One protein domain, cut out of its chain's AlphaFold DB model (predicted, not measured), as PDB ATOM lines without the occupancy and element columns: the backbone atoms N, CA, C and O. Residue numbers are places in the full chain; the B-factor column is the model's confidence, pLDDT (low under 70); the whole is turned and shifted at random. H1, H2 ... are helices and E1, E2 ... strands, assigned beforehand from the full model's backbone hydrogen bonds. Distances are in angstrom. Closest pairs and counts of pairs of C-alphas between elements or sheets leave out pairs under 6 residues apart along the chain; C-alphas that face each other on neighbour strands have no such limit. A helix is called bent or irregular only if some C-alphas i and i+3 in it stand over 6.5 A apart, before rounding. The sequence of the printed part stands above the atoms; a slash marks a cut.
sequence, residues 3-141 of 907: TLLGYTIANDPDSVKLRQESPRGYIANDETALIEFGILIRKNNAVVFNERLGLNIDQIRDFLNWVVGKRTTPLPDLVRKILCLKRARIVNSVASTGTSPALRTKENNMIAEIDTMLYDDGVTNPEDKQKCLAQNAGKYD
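Overview. This is residues 3 to 141 of the 907 residues of an uncharacterized protein of viral metagenome (UniProt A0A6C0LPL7). The model has two lobes: in one, a small two-stranded hairpin, E2 and E3, sits by the end of H2, with H1 and H3 side by side and the short strand E1 along H2 and the end of H3; in the other, the long helix H4 folds back into H5 as a helical hairpin, and H6 crosses H4 steeply. H4 begins beside H3 and runs away from the first lobe, and residues 95 to 103, at the turn toward H5, stick out. The printed part has 139 residues, with six named helices and three named strands in the order E1 H1 H2 E2 E3 H3 H4 H5 H6; the sheet E2 - E3 is antiparallel, and the class is mostly helix. The whole is compact, with a radius of gyration of the C-alphas of 15.5 A and spans of 43 by 38 by 29 A.

Arrangement. E2, residues 40 to 43, and E3, residues 46 to 49, form an antiparallel hairpin; N 41 and O 48 are 2.9 A apart, as are N 48 and O 41, within hydrogen-bond range. H2, residues 28 to 36, has its C-alpha 34 at 5.5 A from C-alpha 40 of E2, their closest pair, and is near E3. E1, residues 7 to 9, pairs with no named strand; its closest C-alpha pair with H2 is Tyr 7 and Ala 33, 5.9 A. H3, residues 57 to 68, is near H2. With residues 61 to 65 alone, H3 only just touches H1, residues 13 to 21, with 3 pairs of C-alphas within 8 A, the closest Arg 19 and Arg 61, 6.6 A; the tilt is a shallow 14 degrees, opposite ways. H4, residues 77 to 97, is the hub. With residues 78 to 79 alone it only just touches residues 59 to 63 of H3, with 3 pairs within 8 A, the closest C-alphas being Phe 63 and Val 79, 6.3 A; they stand about perpendicular at 76 degrees. H4 and H5, residues 105 to 120, are a helical hairpin and touch at a shallow tilt of 29 degrees, opposite ways, C-alphas 87 and 111 being closest at 5.9 A. With residues 81 to 88 alone, H4 touches residues 132 to 136 of H6, residues 126 to 137; C-alphas 84 and 132 are closest at 5.1 A, and the steep tilt of 68 degrees, the same way, is only just short of about perpendicular. H5 and H6 are apart. Every O i to N i+4 pair is within hydrogen-bond range in H1, H3, H4 and H5, against 3 of 5 in H2 and 7 of 8 in H6.

Along the chain. E1 begins at C-alpha 7, (135.333, 205.840, 191.785). From first to last C-alpha, E1 measures 6.7 A, H1 12.3 A, H2 13.9 A, E2 9.6 A, E3 9.9 A, H3 16.7 A, H4 30.4 A, H5 22.1 A and H6 15.9 A. H2 is irregular, only just: C-alphas 29 and 32 are 7.0 A apart. H4 begins at C-alpha 77, (141.079, 225.196, 187.300), and H6 ends at C-alpha 137, (126.841, 223.200, 173.805).

Size, cuts and confidence. The two C-alphas farthest apart are those of Glu 21 and Ser 100, 45.6 A. The printed part has no cut, and no link is long. The mean pLDDT of the printed part is 88.4; residues 124 to 131 and 133 to 141 are under 70.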
ATOM      1  N   THR A   3     137.865 208.180 197.307       92.81
ATOM      2  CA  THR A   3     136.694 208.002 196.424       92.81
ATOM      3  C   THR A   3     136.157 209.339 195.917       92.81
ATOM      4  O   THR A   3     136.064 210.306 196.674       92.81
ATOM      5  N   LEU A   4     135.817 209.417 194.628       95.19
ATOM      6  CA  LEU A   4     135.248 210.608 193.981       95.19
ATOM      7  C   LEU A   4     134.200 210.175 192.951       95.19
ATOM      8  O   LEU A   4     134.519 209.377 192.070       95.19
ATOM      9  N   LEU A   5     132.962 210.667 193.060       94.38
ATOM     10  CA  LEU A   5     131.813 210.198 192.264       94.38
ATOM     11  C   LEU A   5     131.609 208.666 192.321       94.38
ATOM     12  O   LEU A   5     131.164 208.051 191.355       94.38
ATOM     13  N   GLY A   6     131.998 208.037 193.435       93.00
ATOM     14  CA  GLY A   6     131.998 206.579 193.618       93.00
ATOM     15  C   GLY A   6     133.201 205.821 193.033       93.00
ATOM     16  O   GLY A   6     133.291 204.612 193.232       93.00
ATOM     17  N   TYR A   7     134.146 206.486 192.361       94.44
ATOM     18  CA  TYR A   7     135.333 205.840 191.785       94.44
ATOM     19  C   TYR A   7     136.509 205.868 192.762       94.44
ATOM     20  O   TYR A   7     136.883 206.929 193.265       94.44
ATOM     21  N   THR A   8     137.078 204.694 193.038       94.81
ATOM     22  CA  THR A   8     138.236 204.514 193.920       94.81
ATOM     23  C   THR A   8     139.540 204.888 193.222       94.81
ATOM     24  O   THR A   8     139.780 204.515 192.076       94.81
ATOM     25  N   ILE A   9     140.411 205.596 193.943       96.12
ATOM     26  CA  ILE A   9     141.785 205.903 193.536       96.12
ATOM     27  C   ILE A   9     142.734 205.568 194.701       96.12
ATOM     28  O   ILE A   9     142.443 205.830 195.875       96.12
ATOM     29  N   ALA A  10     143.865 204.937 194.383       94.69
ATOM     30  CA  ALA A  10     144.855 204.487 195.362       94.69
ATOM     31  C   ALA A  10     145.546 205.673 196.078       94.69
ATOM     32  O   ALA A  10     145.841 206.687 195.439       94.69
ATOM     33  N   ASN A  11     145.772 205.551 197.393       95.69
ATOM     34  CA  ASN A  11     146.306 206.603 198.293       95.69
ATOM     35  C   ASN A  11     147.377 206.059 199.265       95.69
ATOM     36  O   ASN A  11     147.656 206.622 200.317       95.69
ATOM     37  N   ASP A  12     147.918 204.892 198.956       95.62
ATOM     38  CA  ASP A  12     149.155 204.381 199.525       95.62
ATOM     39  C   ASP A  12     150.354 205.186 198.972       95.62
ATOM     40  O   ASP A  12     150.309 205.635 197.818       95.62
ATOM     41  N   PRO A  13     151.428 205.385 199.765       95.75
ATOM     42  CA  PRO A  13     152.611 206.127 199.325       95.75
ATOM     43  C   PRO A  13     153.241 205.565 198.046       95.75
ATOM     44  O   PRO A  13     153.719 206.336 197.213       95.75
ATOM     45  N   ASP A  14     153.189 204.244 197.859       96.88
ATOM     46  CA  ASP A  14     153.740 203.566 196.688       96.88
ATOM     47  C   ASP A  14     152.973 203.923 195.410       96.88
ATOM     48  O   ASP A  14     153.591 204.333 194.431       96.88
ATOM     49  N   SER A  15     151.636 203.900 195.413       96.12
ATOM     50  CA  SER A  15     150.843 204.382 194.271       96.12
ATOM     51  C   SER A  15     151.081 205.863 193.969       96.12
ATOM     52  O   SER A  15     151.111 206.246 192.801       96.12
ATOM     53  N   VAL A  16     151.280 206.713 194.984       95.06
ATOM     54  CA  VAL A  16     151.623 208.133 194.764       95.06
ATOM     55  C   VAL A  16     153.002 208.265 194.106       95.06
ATOM     56  O   VAL A  16     153.134 208.972 193.105       95.06
ATOM     57  N   LYS A  17     154.007 207.534 194.598       96.56
ATOM     58  CA  LYS A  17     155.355 207.480 194.016       96.56
ATOM     59  C   LYS A  17     155.333 206.959 192.572       96.56
ATOM     60  O   LYS A  17     155.880 207.603 191.679       96.56
ATOM     61  N   LEU A  18     154.616 205.869 192.308       97.62
ATOM     62  CA  LEU A  18     154.490 205.280 190.973       97.62
ATOM     63  C   LEU A  18     153.793 206.218 189.965       97.62
ATOM     64  O   LEU A  18     154.094 206.153 188.776       97.62
ATOM     65  N   ARG A  19     152.911 207.139 190.393       97.00
ATOM     66  CA  ARG A  19     152.360 208.202 189.514       97.00
ATOM     67  C   ARG A  19     153.384 209.285 189.165       97.00
ATOM     68  O   ARG A  19     153.347 209.828 188.056       97.00
ATOM     69  N   GLN A  20     154.289 209.603 190.090       96.31
ATOM     70  CA  GLN A  20     155.394 210.535 189.846       96.31
ATOM     71  C   GLN A  20     156.408 209.915 188.874       96.31
ATOM     72  O   GLN A  20     156.767 210.546 187.883       96.31
ATOM     73  N   GLU A  21     156.782 208.652 189.091       97.06
ATOM     74  CA  GLU A  21     157.709 207.896 188.234       97.06
ATOM     75  C   GLU A  21     157.096 207.517 186.867       97.06
ATOM     76  O   GLU A  21     157.809 207.427 185.867       97.06
ATOM     77  N   SER A  22     155.770 207.341 186.781       97.62
ATOM     78  CA  SER A  22     155.079 206.977 185.537       97.62
ATOM     79  C   SER A  22     155.232 208.050 184.447       97.62
ATOM     80  O   SER A  22     154.806 209.194 184.652       97.62
ATOM     81  N   PRO A  23     155.701 207.697 183.231       97.06
ATOM     82  CA  PRO A  23     155.767 208.618 182.094       97.06
ATOM     83  C   PRO A  23     154.384 208.960 181.509       97.06
ATOM     84  O   PRO A  23     154.285 209.812 180.632       97.06
ATOM     85  N   ARG A  24     153.308 208.307 181.977       97.06
ATOM     86  CA  ARG A  24     151.912 208.652 181.641       97.06
ATOM     87  C   ARG A  24     151.276 209.571 182.697       97.06
ATOM     88  O   ARG A  24     150.186 210.079 182.463       97.06
ATOM     89  N   GLY A  25     151.933 209.788 183.843       96.88
ATOM     90  CA  GLY A  25     151.408 210.575 184.972       96.88
ATOM     91  C   GLY A  25     150.369 209.849 185.831       96.88
ATOM     92  O   GLY A  25     149.794 210.448 186.735       96.88
ATOM     93  N   TYR A  26     150.121 208.568 185.548       97.81
ATOM     94  CA  TYR A  26     149.153 207.717 186.237       97.81
ATOM     95  C   TYR A  26     149.592 206.244 186.226       97.81
ATOM     96  O   TYR A  26     150.433 205.855 185.406       97.81
ATOM     97  N   ILE A  27     149.019 205.417 187.105       97.62
ATOM     98  CA  ILE A  27     149.237 203.957 187.143       97.62
ATOM     99  C   ILE A  27     148.048 203.189 186.550       97.62
ATOM    100  O   ILE A  27     146.952 203.729 186.444       97.62
ATOM    101  N   ALA A  28     148.229 201.916 186.179       96.75
ATOM    102  CA  ALA A  28     147.171 201.110 185.545       96.75
ATOM    103  C   ALA A  28     145.851 201.081 186.348       96.75
ATOM    104  O   ALA A  28     144.773 201.157 185.764       96.75
ATOM    105  N   ASN A  29     145.939 201.075 187.683       96.44
ATOM    106  CA  ASN A  29     144.783 201.117 188.586       96.44
ATOM    107  C   ASN A  29     143.953 202.415 188.465       96.44
ATOM    108  O   ASN A  29     142.771 202.413 188.798       96.44
ATOM    109  N   ASP A  30     144.541 203.507 187.965       97.50
ATOM    110  CA  ASP A  30     143.851 204.782 187.754       97.50
ATOM    111  C   ASP A  30     143.049 204.809 186.433       97.50
ATOM    112  O   ASP A  30     142.161 205.651 186.279       97.50
ATOM    113  N   GLU A  31     143.331 203.920 185.463       96.88
ATOM    114  CA  GLU A  31     142.773 204.024 184.100       96.88
ATOM    115  C   GLU A  31     141.242 204.012 184.080       96.88
ATOM    116  O   GLU A  31     140.637 204.813 183.367       96.88
ATOM    117  N   THR A  32     140.601 203.163 184.887       96.38
ATOM    118  CA  THR A  32     139.134 203.075 184.966       96.38
ATOM    119  C   THR A  32     138.510 204.404 185.394       96.38
ATOM    120  O   THR A  32     137.575 204.881 184.750       96.38
ATOM    121  N   ALA A  33     139.064 205.050 186.427       96.56
ATOM    122  CA  ALA A  33     138.601 206.358 186.881       96.56
ATOM    123  C   ALA A  33     138.878 207.439 185.820       96.56
ATOM    124  O   ALA A  33     137.989 208.216 185.469       96.56
ATOM    125  N   LEU A  34     140.084 207.470 185.248       97.38
ATOM    126  CA  LEU A  34     140.476 208.472 184.251       97.38
ATOM    127  C   LEU A  34     139.670 208.375 182.939       97.38
ATOM    128  O   LEU A  34     139.369 209.408 182.336       97.38
ATOM    129  N   ILE A  35     139.272 207.173 182.502       96.62
ATOM    130  CA  ILE A  35     138.341 206.972 181.372       96.62
ATOM    131  C   ILE A  35     136.962 207.568 181.702       96.62
ATOM    132  O   ILE A  35     136.351 208.274 180.892       96.62
ATOM    133  N   GLU A  36     136.483 207.336 182.920       95.81
ATOM    134  CA  GLU A  36     135.154 207.739 183.369       95.81
ATOM    135  C   GLU A  36     135.015 209.259 183.598       95.81
ATOM    136  O   GLU A  36     133.989 209.859 183.244       95.81
ATOM    137  N   PHE A  37     136.074 209.915 184.091       96.38
ATOM    138  CA  PHE A  37     136.223 211.380 184.063       96.38
ATOM    139  C   PHE A  37     136.437 211.930 182.641       96.38
ATOM    140  O   PHE A  37     136.282 213.128 182.408       96.38
ATOM    141  N   GLY A  38     136.746 211.072 181.664       95.94
ATOM    142  CA  GLY A  38     136.972 211.455 180.271       95.94
ATOM    143  C   GLY A  38     138.343 212.065 179.994       95.94
ATOM    144  O   GLY A  38     138.504 212.713 178.962       95.94
ATOM    145  N   ILE A  39     139.299 211.874 180.903       96.94
ATOM    146  CA  ILE A  39     140.715 212.239 180.752       96.94
ATOM    147  C   ILE A  39     141.391 211.281 179.764       96.94
ATOM    148  O   ILE A  39     142.152 211.701 178.891       96.94
ATOM    149  N   LEU A  40     141.030 210.002 179.859       97.56
ATOM    150  CA  LEU A  40     141.337 208.963 178.885       97.56
ATOM    151  C   LEU A  40     140.090 208.619 178.062       97.56
ATOM    152  O   LEU A  40     138.955 208.857 178.481       97.56
ATOM    153  N   ILE A  41     140.305 208.041 176.885       96.75
ATOM    154  CA  ILE A  41     139.274 207.478 176.010       96.75
ATOM    155  C   ILE A  41     139.781 206.171 175.395       96.75
ATOM    156  O   ILE A  41     140.974 206.015 175.136       96.75
ATOM    157  N   ARG A  42     138.872 205.227 175.129       97.00
ATOM    158  CA  ARG A  42     139.181 204.034 174.330       97.00
ATOM    159  C   ARG A  42     139.056 204.380 172.844       97.00
ATOM    160  O   ARG A  42     138.044 204.942 172.430       97.00
ATOM    161  N   LYS A  43     140.078 204.060 172.050       96.38
ATOM    162  CA  LYS A  43     140.127 204.282 170.596       96.38
ATOM    163  C   LYS A  43     140.866 203.108 169.960       96.38
ATOM    164  O   LYS A  43     142.034 202.899 170.263       96.38
ATOM    165  N   ASN A  44     140.185 202.342 169.107       95.12
ATOM    166  CA  ASN A  44     140.702 201.099 168.515       95.12
ATOM    167  C   ASN A  44     141.238 200.139 169.604       95.12
ATOM    168  O   ASN A  44     142.386 199.706 169.558       95.12
ATOM    169  N   ASN A  45     140.426 199.906 170.643       92.31
ATOM    170  CA  ASN A  45     140.722 199.181 171.893       92.31
ATOM    171  C   ASN A  45     141.872 199.726 172.773       92.31
ATOM    172  O   ASN A  45     141.862 199.480 173.980       92.31
ATOM    173  N   ALA A  46     142.785 200.545 172.244       94.50
ATOM    174  CA  ALA A  46     143.821 201.222 173.021       94.50
ATOM    175  C   ALA A  46     143.248 202.325 173.934       94.50
ATOM    176  O   ALA A  46     142.332 203.062 173.555       94.50
ATOM    177  N   VAL A  47     143.825 202.472 175.131       96.19
ATOM    178  CA  VAL A  47     143.520 203.562 176.072       96.19
ATOM    179  C   VAL A  47     144.453 204.740 175.786       96.19
ATOM    180  O   VAL A  47     145.656 204.676 176.046       96.19
ATOM    181  N   VAL A  48     143.895 205.818 175.232       96.81
ATOM    182  CA  VAL A  48     144.633 207.015 174.793       96.81
ATOM    183  C   VAL A  48     144.141 208.270 175.512       96.81
ATOM    184  O   VAL A  48     143.016 208.319 176.011       96.81
ATOM    185  N   PHE A  49     144.973 209.310 175.554       96.69
ATOM    186  CA  PHE A  49     144.582 210.603 176.112       96.69
ATOM    187  C   PHE A  49     143.465 211.266 175.306       96.69
ATOM    188  O   PHE A  49     143.448 211.234 174.075       96.69
ATOM    189  N   ASN A  50     142.548 211.934 176.005       96.00
ATOM    190  CA  ASN A  50     141.550 212.775 175.367       96.00
ATOM    191  C   ASN A  50     142.178 214.111 174.936       96.00
ATOM    192  O   ASN A  50     142.097 215.115 175.646       96.00
ATOM    193  N   GLU A  51     142.768 214.122 173.738       95.06
ATOM    194  CA  GLU A  51     143.383 215.288 173.074       95.06
ATOM    195  C   GLU A  51     142.530 216.571 173.175       95.06
ATOM    196  O   GLU A  51     143.066 217.671 173.286       95.06
ATOM    197  N   ARG A  52     141.191 216.444 173.204       89.75
ATOM    198  CA  ARG A  52     140.245 217.571 173.310       89.75
ATOM    199  C   ARG A  52     140.364 218.362 174.616       89.75
ATOM    200  O   ARG A  52     139.900 219.497 174.667       89.75
ATOM    201  N   LEU A  53     140.930 217.771 175.669       92.44
ATOM    202  CA  LEU A  53     141.158 218.454 176.941       92.44
ATOM    203  C   LEU A  53     142.429 219.311 176.927       92.44
ATOM    204  O   LEU A  53     142.473 220.300 177.662       92.44
ATOM    205  N   GLY A  54     143.421 218.950 176.104       94.62
ATOM    206  CA  GLY A  54     144.724 219.615 176.029       94.62
ATOM    207  C   GLY A  54     145.583 219.461 177.288       94.62
ATOM    208  O   GLY A  54     146.261 220.416 177.653       94.62
ATOM    209  N   LEU A  55     145.507 218.318 177.983       95.50
ATOM    210  CA  LEU A  55     146.244 218.111 179.236       95.50
ATOM    211  C   LEU A  55     147.694 217.692 178.992       95.50
ATOM    212  O   LEU A  55     147.956 216.869 178.113       95.50
ATOM    213  N   ASN A  56     148.612 218.207 179.810       95.88
ATOM    214  CA  ASN A  56     149.956 217.642 179.941       95.88
ATOM    215  C   ASN A  56     149.997 216.561 181.045       95.88
ATOM    216  O   ASN A  56     149.023 216.339 181.764       95.88
ATOM    217  N   ILE A  57     151.129 215.863 181.152       96.50
ATOM    218  CA  ILE A  57     151.323 214.744 182.090       96.50
ATOM    219  C   ILE A  57     151.215 215.215 183.549       96.50
ATOM    220  O   ILE A  57     150.603 214.541 184.376       96.50
ATOM    221  N   ASP A  58     151.753 216.394 183.856       95.81
ATOM    222  CA  ASP A  58     151.776 216.942 185.215       95.81
ATOM    223  C   ASP A  58     150.382 217.352 185.690       95.81
ATOM    224  O   ASP A  58     149.993 217.004 186.794       95.81
ATOM    225  N   GLN A  59     149.554 217.919 184.812       95.81
ATOM    226  CA  GLN A  59     148.135 218.169 185.077       95.81
ATOM    227  C   GLN A  59     147.362 216.896 185.458       95.81
ATOM    228  O   GLN A  59     146.455 216.944 186.285       95.81
ATOM    229  N   ILE A  60     147.713 215.737 184.894       96.69
ATOM    230  CA  ILE A  60     147.084 214.461 185.265       96.69
ATOM    231  C   ILE A  60     147.554 214.006 186.655       96.69
ATOM    232  O   ILE A  60     146.727 213.553 187.449       96.69
ATOM    233  N   ARG A  61     148.841 214.201 186.983       96.06
ATOM    234  CA  ARG A  61     149.375 213.984 188.338       96.06
ATOM    235  C   ARG A  61     148.699 214.913 189.347       96.06
ATOM    236  O   ARG A  61     148.229 214.431 190.370       96.06
ATOM    237  N   ASP A  62     148.577 216.203 189.045       94.44
ATOM    238  CA  ASP A  62     147.931 217.214 189.892       94.44
ATOM    239  C   ASP A  62     146.451 216.902 190.126       94.44
ATOM    240  O   ASP A  62     145.974 216.982 191.258       94.44
ATOM    241  N   PHE A  63     145.727 216.482 189.080       96.38
ATOM    242  CA  PHE A  63     144.355 215.999 189.219       96.38
ATOM    243  C   PHE A  63     144.293 214.802 190.172       96.38
ATOM    244  O   PHE A  63     143.553 214.856 191.151       96.38
ATOM    245  N   LEU A  64     145.086 213.749 189.939       96.81
ATOM    246  CA  LEU A  64     145.092 212.556 190.792       96.81
ATOM    247  C   LEU A  64     145.472 212.895 192.239       96.81
ATOM    248  O   LEU A  64     144.758 212.498 193.155       96.81
ATOM    249  N   ASN A  65     146.520 213.693 192.445       94.75
ATOM    250  CA  ASN A  65     146.954 214.174 193.757       94.75
ATOM    251  C   ASN A  65     145.855 214.988 194.463       94.75
ATOM    252  O   ASN A  65     145.691 214.847 195.673       94.75
ATOM    253  N   TRP A  66     145.057 215.780 193.737       95.50
ATOM    254  CA  TRP A  66     143.894 216.477 194.300       95.50
ATOM    255  C   TRP A  66     142.733 215.526 194.646       95.50
ATOM    256  O   TRP A  66     142.131 215.671 195.709       95.50
ATOM    257  N   VAL A  67     142.424 214.524 193.804       95.38
ATOM    258  CA  VAL A  67     141.368 213.530 194.112       95.38
ATOM    259  C   VAL A  67     141.698 212.755 195.393       95.38
ATOM    260  O   VAL A  67     140.800 212.420 196.174       95.38
ATOM    261  N   VAL A  68     142.987 212.462 195.562       95.31
ATOM    262  CA  VAL A  68     143.584 211.575 196.566       95.31
ATOM    263  C   VAL A  68     143.936 212.306 197.871       95.31
ATOM    264  O   VAL A  68     143.836 211.720 198.948       95.31
ATOM    265  N   GLY A  69     144.326 213.577 197.787       92.69
ATOM    266  CA  GLY A  69     144.689 214.425 198.920       92.69
ATOM    267  C   GLY A  69     143.503 215.127 199.591       92.69
ATOM    268  O   GLY A  69     142.337 214.758 199.443       92.69
ATOM    269  N   LYS A  70     143.807 216.184 200.354       90.12
ATOM    270  CA  LYS A  70     142.779 217.064 200.929       90.12
ATOM    271  C   LYS A  70     142.188 217.933 199.817       90.12
ATOM    272  O   LYS A  70     142.904 218.741 199.233       90.12
ATOM    273  N   ARG A  71     140.881 217.808 199.572       92.38
ATOM    274  CA  ARG A  71     140.126 218.626 198.605       92.38
ATOM    275  C   ARG A  71     139.881 220.030 199.158       92.38
ATOM    276  O   ARG A  71     138.767 220.382 199.523       92.38
ATOM    277  N   THR A  72     140.949 220.808 199.285       90.12
ATOM    278  CA  THR A  72     140.882 222.217 199.676       90.12
ATOM    279  C   THR A  72     140.268 223.048 198.558       90.12
ATOM    280  O   THR A  72     140.572 222.823 197.386       90.12
ATOM    281  N   THR A  73     139.454 224.033 198.927       90.06
ATOM    282  CA  THR A  73     139.011 225.100 198.031       90.06
ATOM    283  C   THR A  73     139.996 226.284 198.105       90.06
ATOM    284  O   THR A  73     140.616 226.488 199.154       90.06
ATOM    285  N   PRO A  74     140.197 227.053 197.017       92.56
ATOM    286  CA  PRO A  74     139.617 226.860 195.687       92.56
ATOM    287  C   PRO A  74     140.165 225.614 194.974       92.56
ATOM    288  O   PRO A  74     141.320 225.222 195.140       92.56
ATOM    289  N   LEU A  75     139.316 224.997 194.158       93.44
ATOM    290  CA  LEU A  75     139.670 223.904 193.265       93.44
ATOM    291  C   LEU A  75     140.678 224.386 192.211       93.44
ATOM    292  O   LEU A  75     140.516 225.481 191.658       93.44
ATOM    293  N   PRO A  76     141.658 223.548 191.829       93.88
ATOM    294  CA  PRO A  76     142.456 223.792 190.634       93.88
ATOM    295  C   PRO A  76     141.557 223.960 189.400       93.88
ATOM    296  O   PRO A  76     140.619 223.184 189.204       93.88
ATOM    297  N   ASP A  77     141.869 224.913 188.516       90.69
ATOM    298  CA  ASP A  77     141.079 225.196 187.300       90.69
ATOM    299  C   ASP A  77     140.825 223.948 186.442       90.69
ATOM    300  O   ASP A  77     139.765 223.783 185.833       90.69
ATOM    301  N   LEU A  78     141.796 223.033 186.428       92.00
ATOM    302  CA  LEU A  78     141.694 221.730 185.789       92.00
ATOM    303  C   LEU A  78     140.612 220.839 186.414       92.00
ATOM    304  O   LEU A  78     139.829 220.231 185.688       92.00
ATOM    305  N   VAL A  79     140.561 220.767 187.745       94.94
ATOM    306  CA  VAL A  79     139.549 220.002 188.482       94.94
ATOM    307  C   VAL A  79     138.172 220.594 188.200       94.94
ATOM    308  O   VAL A  79     137.276 219.857 187.789       94.94
ATOM    309  N   ARG A  80     138.023 221.925 188.291       93.69
ATOM    310  CA  ARG A  80     136.784 222.640 187.936       93.69
ATOM    311  C   ARG A  80     136.334 222.306 186.505       93.69
ATOM    312  O   ARG A  80     135.181 221.935 186.287       93.69
ATOM    313  N   LYS A  81     137.256 222.337 185.534       92.00
ATOM    314  CA  LYS A  81     137.021 221.955 184.127       92.00
ATOM    315  C   LYS A  81     136.579 220.492 183.983       92.00
ATOM    316  O   LYS A  81     135.597 220.230 183.290       92.00
ATOM    317  N   ILE A  82     137.256 219.542 184.631       94.44
ATOM    318  CA  ILE A  82     136.925 218.105 184.566       94.44
ATOM    319  C   ILE A  82     135.561 217.826 185.205       94.44
ATOM    320  O   ILE A  82     134.727 217.174 184.579       94.44
ATOM    321  N   LEU A  83     135.294 218.364 186.400       95.00
ATOM    322  CA  LEU A  83     134.004 218.230 187.081       95.00
ATOM    323  C   LEU A  83     132.864 218.802 186.228       95.00
ATOM    324  O   LEU A  83     131.852 218.133 186.028       95.00
ATOM    325  N   CYS A  84     133.046 219.979 185.628       93.69
ATOM    326  CA  CYS A  84     132.055 220.570 184.731       93.69
ATOM    327  C   CYS A  84     131.803 219.754 183.450       93.69
ATOM    328  O   CYS A  84     130.650 219.587 183.044       93.69
ATOM    329  N   LEU A  85     132.846 219.189 182.833       92.06
ATOM    330  CA  LEU A  85     132.705 218.281 181.687       92.06
ATOM    331  C   LEU A  85     132.012 216.963 182.080       92.06
ATOM    332  O   LEU A  85     131.148 216.478 181.346       92.06
ATOM    333  N   LYS A  86     132.335 216.409 183.255       94.69
ATOM    334  CA  LYS A  86     131.697 215.206 183.806       94.69
ATOM    335  C   LYS A  86     130.218 215.453 184.107       94.69
ATOM    336  O   LYS A  86     129.380 214.668 183.669       94.69
ATOM    337  N   ARG A  87     129.883 216.583 184.736       93.94
ATOM    338  CA  ARG A  87     128.504 217.036 184.979       93.94
ATOM    339  C   ARG A  87     127.711 217.131 183.679       93.94
ATOM    340  O   ARG A  87     126.617 216.585 183.594       93.94
ATOM    341  N   ALA A  88     128.267 217.784 182.656       90.75
ATOM    342  CA  ALA A  88     127.615 217.915 181.355       90.75
ATOM    343  C   ALA A  88     127.424 216.556 180.654       90.75
ATOM    344  O   ALA A  88     126.365 216.317 180.080       90.75
ATOM    345  N   ARG A  89     128.396 215.634 180.752       92.00
ATOM    346  CA  ARG A  89     128.260 214.251 180.256       92.00
ATOM    347  C   ARG A  89     127.096 213.523 180.936       92.00
ATOM    348  O   ARG A  89     126.284 212.925 180.236       92.00
ATOM    349  N   ILE A  90     126.991 213.597 182.266       92.38
ATOM    350  CA  ILE A  90     125.903 212.948 183.015       92.38
ATOM    351  C   ILE A  90     124.558 213.588 182.646       92.38
ATOM    352  O   ILE A  90     123.653 212.873 182.231       92.38
ATOM    353  N   VAL A  91     124.437 214.921 182.682       90.94
ATOM    354  CA  VAL A  91     123.202 215.644 182.305       90.94
ATOM    355  C   VAL A  91     122.752 215.318 180.876       90.94
ATOM    356  O   VAL A  91     121.563 215.110 180.648       90.94
ATOM    357  N   ASN A  92     123.676 215.194 179.918       89.06
ATOM    358  CA  ASN A  92     123.333 214.806 178.548       89.06
ATOM    359  C   ASN A  92     122.890 213.332 178.442       89.06
ATOM    360  O   ASN A  92     122.007 213.031 177.645       89.06
ATOM    361  N   SER A  93     123.444 212.426 179.256       89.06
ATOM    362  CA  SER A  93     122.996 211.025 179.353       89.06
ATOM    363  C   SER A  93     121.604 210.904 179.991       89.06
ATOM    364  O   SER A  93     120.752 210.137 179.535       89.06
ATOM    365  N   VAL A  94     121.346 211.716 181.019       88.00
ATOM    366  CA  VAL A  94     120.039 211.872 181.674       88.00
ATOM    367  C   VAL A  94     119.006 212.434 180.688       88.00
ATOM    368  O   VAL A  94     117.889 211.934 180.616       88.00
ATOM    369  N   ALA A  95     119.375 213.421 179.869       85.69
ATOM    370  CA  ALA A  95     118.490 213.968 178.843       85.69
ATOM    371  C   ALA A  95     118.228 212.986 177.683       85.69
ATOM    372  O   ALA A  95     117.117 212.943 177.160       85.69
ATOM    373  N   SER A  96     119.224 212.194 177.267       83.56
ATOM    374  CA  SER A  96     119.106 211.339 176.080       83.56
ATOM    375  C   SER A  96     118.300 210.061 176.324       83.56
ATOM    376  O   SER A  96     117.508 209.669 175.465       83.56
ATOM    377  N   THR A  97     118.472 209.401 177.473       81.12
ATOM    378  CA  THR A  97     117.919 208.053 177.719       81.12
ATOM    379  C   THR A  97     116.407 208.024 177.966       81.12
ATOM    380  O   THR A  97     115.800 206.972 177.827       81.12
ATOM    381  N   GLY A  98     115.761 209.159 178.257       83.06
ATOM    382  CA  GLY A  98     114.292 209.270 178.324       83.06
ATOM    383  C   GLY A  98     113.604 208.643 179.548       83.06
ATOM    384  O   GLY A  98     112.452 208.971 179.810       83.06
ATOM    385  N   THR A  99     114.296 207.815 180.340       81.12
ATOM    386  CA  THR A  99     113.780 207.279 181.615       81.12
ATOM    387  C   THR A  99     113.475 208.388 182.635       81.12
ATOM    388  O   THR A  99     113.934 209.530 182.506       81.12
ATOM    389  N   SER A 100     112.664 208.088 183.654       81.25
ATOM    390  CA  SER A 100     112.231 209.082 184.646       81.25
ATOM    391  C   SER A 100     113.370 209.490 185.604       81.25
ATOM    392  O   SER A 100     114.305 208.713 185.820       81.25
ATOM    393  N   PRO A 101     113.328 210.690 186.222       77.38
ATOM    394  CA  PRO A 101     114.357 211.114 187.178       77.38
ATOM    395  C   PRO A 101     114.510 210.176 188.385       77.38
ATOM    396  O   PRO A 101     115.622 210.015 188.880       77.38
ATOM    397  N   ALA A 102     113.424 209.528 188.820       77.94
ATOM    398  CA  ALA A 102     113.413 208.603 189.956       77.94
ATOM    399  C   ALA A 102     114.214 207.308 189.710       77.94
ATOM    400  O   ALA A 102     114.698 206.706 190.660       77.94
ATOM    401  N   LEU A 103     114.398 206.902 188.448       79.81
ATOM    402  CA  LEU A 103     115.191 205.722 188.073       79.81
ATOM    403  C   LEU A 103     116.689 206.032 187.881       79.81
ATOM    404  O   LEU A 103     117.456 205.152 187.503       79.81
ATOM    405  N   ARG A 104     117.115 207.281 188.122       84.31
ATOM    406  CA  ARG A 104     118.494 207.758 187.912       84.31
ATOM    407  C   ARG A 104     119.159 208.267 189.189       84.31
ATOM    408  O   ARG A 104     119.889 209.257 189.182       84.31
ATOM    409  N   THR A 105     118.892 207.611 190.316       89.19
ATOM    410  CA  THR A 105     119.408 208.015 191.634       89.19
ATOM    411  C   THR A 105     120.933 208.142 191.645       89.19
ATOM    412  O   THR A 105     121.453 209.103 192.199       89.19
ATOM    413  N   LYS A 106     121.670 207.252 190.963       90.50
ATOM    414  CA  LYS A 106     123.138 207.333 190.877       90.50
ATOM    415  C   LYS A 106     123.610 208.556 190.083       90.50
ATOM    416  O   LYS A 106     124.490 209.276 190.543       90.50
ATOM    417  N   GLU A 107     123.031 208.820 188.915       92.44
ATOM    418  CA  GLU A 107     123.360 209.985 188.086       92.44
ATOM    419  C   GLU A 107     123.007 211.295 188.794       92.44
ATOM    420  O   GLU A 107     123.801 212.234 188.768       92.44
ATOM    421  N   ASN A 108     121.852 211.344 189.462       91.50
ATOM    422  CA  ASN A 108     121.417 212.496 190.246       91.50
ATOM    423  C   ASN A 108     122.349 212.735 191.443       91.50
ATOM    424  O   ASN A 108     122.755 213.873 191.666       91.50
ATOM    425  N   ASN A 109     122.756 211.677 192.155       94.00
ATOM    426  CA  ASN A 109     123.717 211.769 193.257       94.00
ATOM    427  C   ASN A 109     125.091 212.252 192.766       94.00
ATOM    428  O   ASN A 109     125.671 213.136 193.385       94.00
ATOM    429  N   MET A 110     125.585 211.765 191.619       94.56
ATOM    430  CA  MET A 110     126.822 212.286 191.016       94.56
ATOM    431  C   MET A 110     126.679 213.750 190.564       94.56
ATOM    432  O   MET A 110     127.620 214.524 190.713       94.56
ATOM    433  N   ILE A 111     125.525 214.164 190.025       93.81
ATOM    434  CA  ILE A 111     125.267 215.578 189.695       93.81
ATOM    435  C   ILE A 111     125.253 216.436 190.967       93.81
ATOM    436  O   ILE A 111     125.803 217.536 190.935       93.81
ATOM    437  N   ALA A 112     124.673 215.943 192.064       94.00
ATOM    438  CA  ALA A 112     124.643 216.626 193.354       94.00
ATOM    439  C   ALA A 112     126.045 216.741 193.978       94.00
ATOM    440  O   ALA A 112     126.437 217.842 194.342       94.00
ATOM    441  N   GLU A 113     126.836 215.660 194.011       95.12
ATOM    442  CA  GLU A 113     128.224 215.673 194.508       95.12
ATOM    443  C   GLU A 113     129.078 216.693 193.729       95.12
ATOM    444  O   GLU A 113     129.823 217.471 194.327       95.12
ATOM    445  N   ILE A 114     128.920 216.765 192.398       94.94
ATOM    446  CA  ILE A 114     129.592 217.783 191.574       94.94
ATOM    447  C   ILE A 114     129.060 219.195 191.860       94.94
ATOM    448  O   ILE A 114     129.857 220.127 191.954       94.94
ATOM    449  N   ASP A 115     127.743 219.382 191.978       93.81
ATOM    450  CA  ASP A 115     127.161 220.697 192.267       93.81
ATOM    451  C   ASP A 115     127.582 221.227 193.644       93.81
ATOM    452  O   ASP A 115     127.847 222.421 193.751       93.81
ATOM    453  N   THR A 116     127.722 220.366 194.658       94.19
ATOM    454  CA  THR A 116     128.289 220.722 195.968       94.19
ATOM    455  C   THR A 116     129.766 221.096 195.846       94.19
ATOM    456  O   THR A 116     130.127 222.207 196.216       94.19
ATOM    457  N   MET A 117     130.610 220.253 195.232       93.94
ATOM    458  CA  MET A 117     132.042 220.567 195.070       93.94
ATOM    459  C   MET A 117     132.292 221.876 194.305       93.94
ATOM    460  O   MET A 117     133.233 222.598 194.621       93.94
ATOM    461  N   LEU A 118     131.465 222.198 193.304       93.00
ATOM    462  CA  LEU A 118     131.545 223.470 192.577       93.00
ATOM    463  C   LEU A 118     130.988 224.647 193.397       93.00
ATOM    464  O   LEU A 118     131.517 225.752 193.314       93.00
ATOM    465  N   TYR A 119     129.944 224.438 194.201       91.31
ATOM    466  CA  TYR A 119     129.405 225.475 195.082       91.31
ATOM    467  C   TYR A 119     130.411 225.874 196.176       91.31
ATOM    468  O   TYR A 119     130.655 227.066 196.368       91.31
ATOM    469  N   ASP A 120     131.051 224.893 196.817       91.94
ATOM    470  CA  ASP A 120     132.041 225.096 197.888       91.94
ATOM    471  C   ASP A 120     133.322 225.794 197.384       91.94
ATOM    472  O   ASP A 120     133.976 226.535 198.118       91.94
ATOM    473  N   ASP A 121     133.657 225.608 196.104       89.75
ATOM    474  CA  ASP A 121     134.706 226.323 195.357       89.75
ATOM    475  C   ASP A 121     134.369 227.805 195.084       89.75
ATOM    476  O   ASP A 121     135.158 228.544 194.501       89.75
ATOM    477  N   GLY A 122     133.174 228.258 195.465       85.94
ATOM    478  CA  GLY A 122     132.699 229.605 195.172       85.94
ATOM    479  C   GLY A 122     132.148 229.772 193.752       85.94
ATOM    480  O   GLY A 122     131.823 230.902 193.378       85.94
ATOM    481  N   VAL A 123     131.949 228.689 192.978       79.56
ATOM    482  CA  VAL A 123     131.270 228.696 191.659       79.56
ATOM    483  C   VAL A 123     129.750 228.830 191.849       79.56
ATOM    484  O   VAL A 123     128.931 228.016 191.422       79.56
ATOM    485  N   THR A 124     129.380 229.902 192.541       63.03
ATOM    486  CA  THR A 124     128.032 230.265 192.986       63.03
ATOM    487  C   THR A 124     127.219 230.955 191.892       63.03
ATOM    488  O   THR A 124     125.989 230.931 191.926       63.03
ATOM    489  N   ASN A 125     127.885 231.555 190.901       56.72
ATOM    490  CA  ASN A 125     127.238 232.281 189.816       56.72
ATOM    491  C   ASN A 125     126.523 231.311 188.842       56.72
ATOM    492  O   ASN A 125     127.178 230.447 188.240       56.72
ATOM    493  N   PRO A 126     125.206 231.475 188.593       58.28
ATOM    494  CA  PRO A 126     124.494 230.742 187.549       58.28
ATOM    495  C   PRO A 126     125.135 230.860 186.161       58.28
ATOM    496  O   PRO A 126     124.999 229.933 185.365       58.28
ATOM    497  N   GLU A 127     125.859 231.941 185.861       55.69
ATOM    498  CA  GLU A 127     126.609 232.090 184.609       55.69
ATOM    499  C   GLU A 127     127.804 231.139 184.515       55.69
ATOM    500  O   GLU A 127     128.113 230.687 183.420       55.69
ATOM    501  N   ASP A 128     128.481 230.798 185.612       62.25
ATOM    502  CA  ASP A 128     129.581 229.825 185.592       62.25
ATOM    503  C   ASP A 128     129.045 228.393 185.498       62.25
ATOM    504  O   ASP A 128     129.529 227.593 184.693       62.25
ATOM    505  N   LYS A 129     127.927 228.114 186.180       65.81
ATOM    506  CA  LYS A 129     127.132 226.898 185.953       65.81
ATOM    507  C   LYS A 129     126.659 226.806 184.493       65.81
ATOM    508  O   LYS A 129     126.709 225.730 183.896       65.81
ATOM    509  N   GLN A 130     126.294 227.933 183.873       66.50
ATOM    510  CA  GLN A 130     126.017 228.021 182.436       66.50
ATOM    511  C   GLN A 130     127.272 227.916 181.564       66.50
ATOM    512  O   GLN A 130     127.172 227.276 180.528       66.50
ATOM    513  N   LYS A 131     128.453 228.432 181.937       65.31
ATOM    514  CA  LYS A 131     129.712 228.223 181.186       65.31
ATOM    515  C   LYS A 131     130.056 226.736 181.139       65.31
ATOM    516  O   LYS A 131     130.379 226.225 180.070       65.31
ATOM    517  N   CYS A 132     129.878 226.020 182.246       71.50
ATOM    518  CA  CYS A 132     130.049 224.570 182.310       71.50
ATOM    519  C   CYS A 132     129.075 223.792 181.396       71.50
ATOM    520  O   CYS A 132     129.433 222.740 180.861       71.50
ATOM    521  N   LEU A 133     127.882 224.330 181.124       65.50
ATOM    522  CA  LEU A 133     126.949 223.795 180.119       65.50
ATOM    523  C   LEU A 133     127.293 224.269 178.685       65.50
ATOM    524  O   LEU A 133     127.286 223.480 177.740       65.50
ATOM    525  N   ALA A 134     127.649 225.540 178.506       62.59
ATOM    526  CA  ALA A 134     127.839 226.208 177.218       62.59
ATOM    527  C   ALA A 134     129.168 225.853 176.532       62.59
ATOM    528  O   ALA A 134     129.205 225.729 175.308       62.59
ATOM    529  N   GLN A 135     130.234 225.590 177.299       58.03
ATOM    530  CA  GLN A 135     131.486 225.025 176.773       58.03
ATOM    531  C   GLN A 135     131.264 223.654 176.102       58.03
ATOM    532  O   GLN A 135     132.029 223.274 175.217       58.03
ATOM    533  N   ASN A 136     130.191 222.940 176.467       51.84
ATOM    534  CA  ASN A 136     129.774 221.687 175.831       51.84
ATOM    535  C   ASN A 136     128.763 221.896 174.687       51.84
ATOM    536  O   ASN A 136     128.806 221.167 173.695       51.84
ATOM    537  N   ALA A 137     127.897 222.912 174.783       42.97
ATOM    538  CA  ALA A 137     126.841 223.200 173.805       42.97
ATOM    539  C   ALA A 137     127.348 223.501 172.377       42.97
ATOM    540  O   ALA A 137     126.591 223.374 171.421       42.97
ATOM    541  N   GLY A 138     128.618 223.885 172.209       42.06
ATOM    542  CA  GLY A 138     129.173 224.256 170.903       42.06
ATOM    543  C   GLY A 138     129.626 223.108 169.987       42.06
ATOM    544  O   GLY A 138     130.023 223.399 168.857       42.06
ATOM    545  N   LYS A 139     129.669 221.841 170.444       46.75
ATOM    546  CA  LYS A 139     130.331 220.742 169.689       46.75
ATOM    547  C   LYS A 139     129.690 219.343 169.739       46.75
ATOM    548  O   LYS A 139     130.308 218.405 169.233       46.75
ATOM    549  N   TYR A 140     128.477 219.180 170.270       37.59
ATOM    550  CA  TYR A 140     127.738 217.911 170.174       37.59
ATOM    551  C   TYR A 140     126.388 218.106 169.466       37.59
ATOM    552  O   TYR A 140     125.481 218.727 170.002       37.59
ATOM    553  N   ASP A 141     126.321 217.532 168.261       39.22
ATOM    554  CA  ASP A 141     125.253 217.595 167.253       39.22
ATOM    555  C   ASP A 141     124.953 218.961 166.593       39.22
ATOM    556  O   ASP A 141     125.377 220.029 167.029       39.22
TER     557      ASP A 141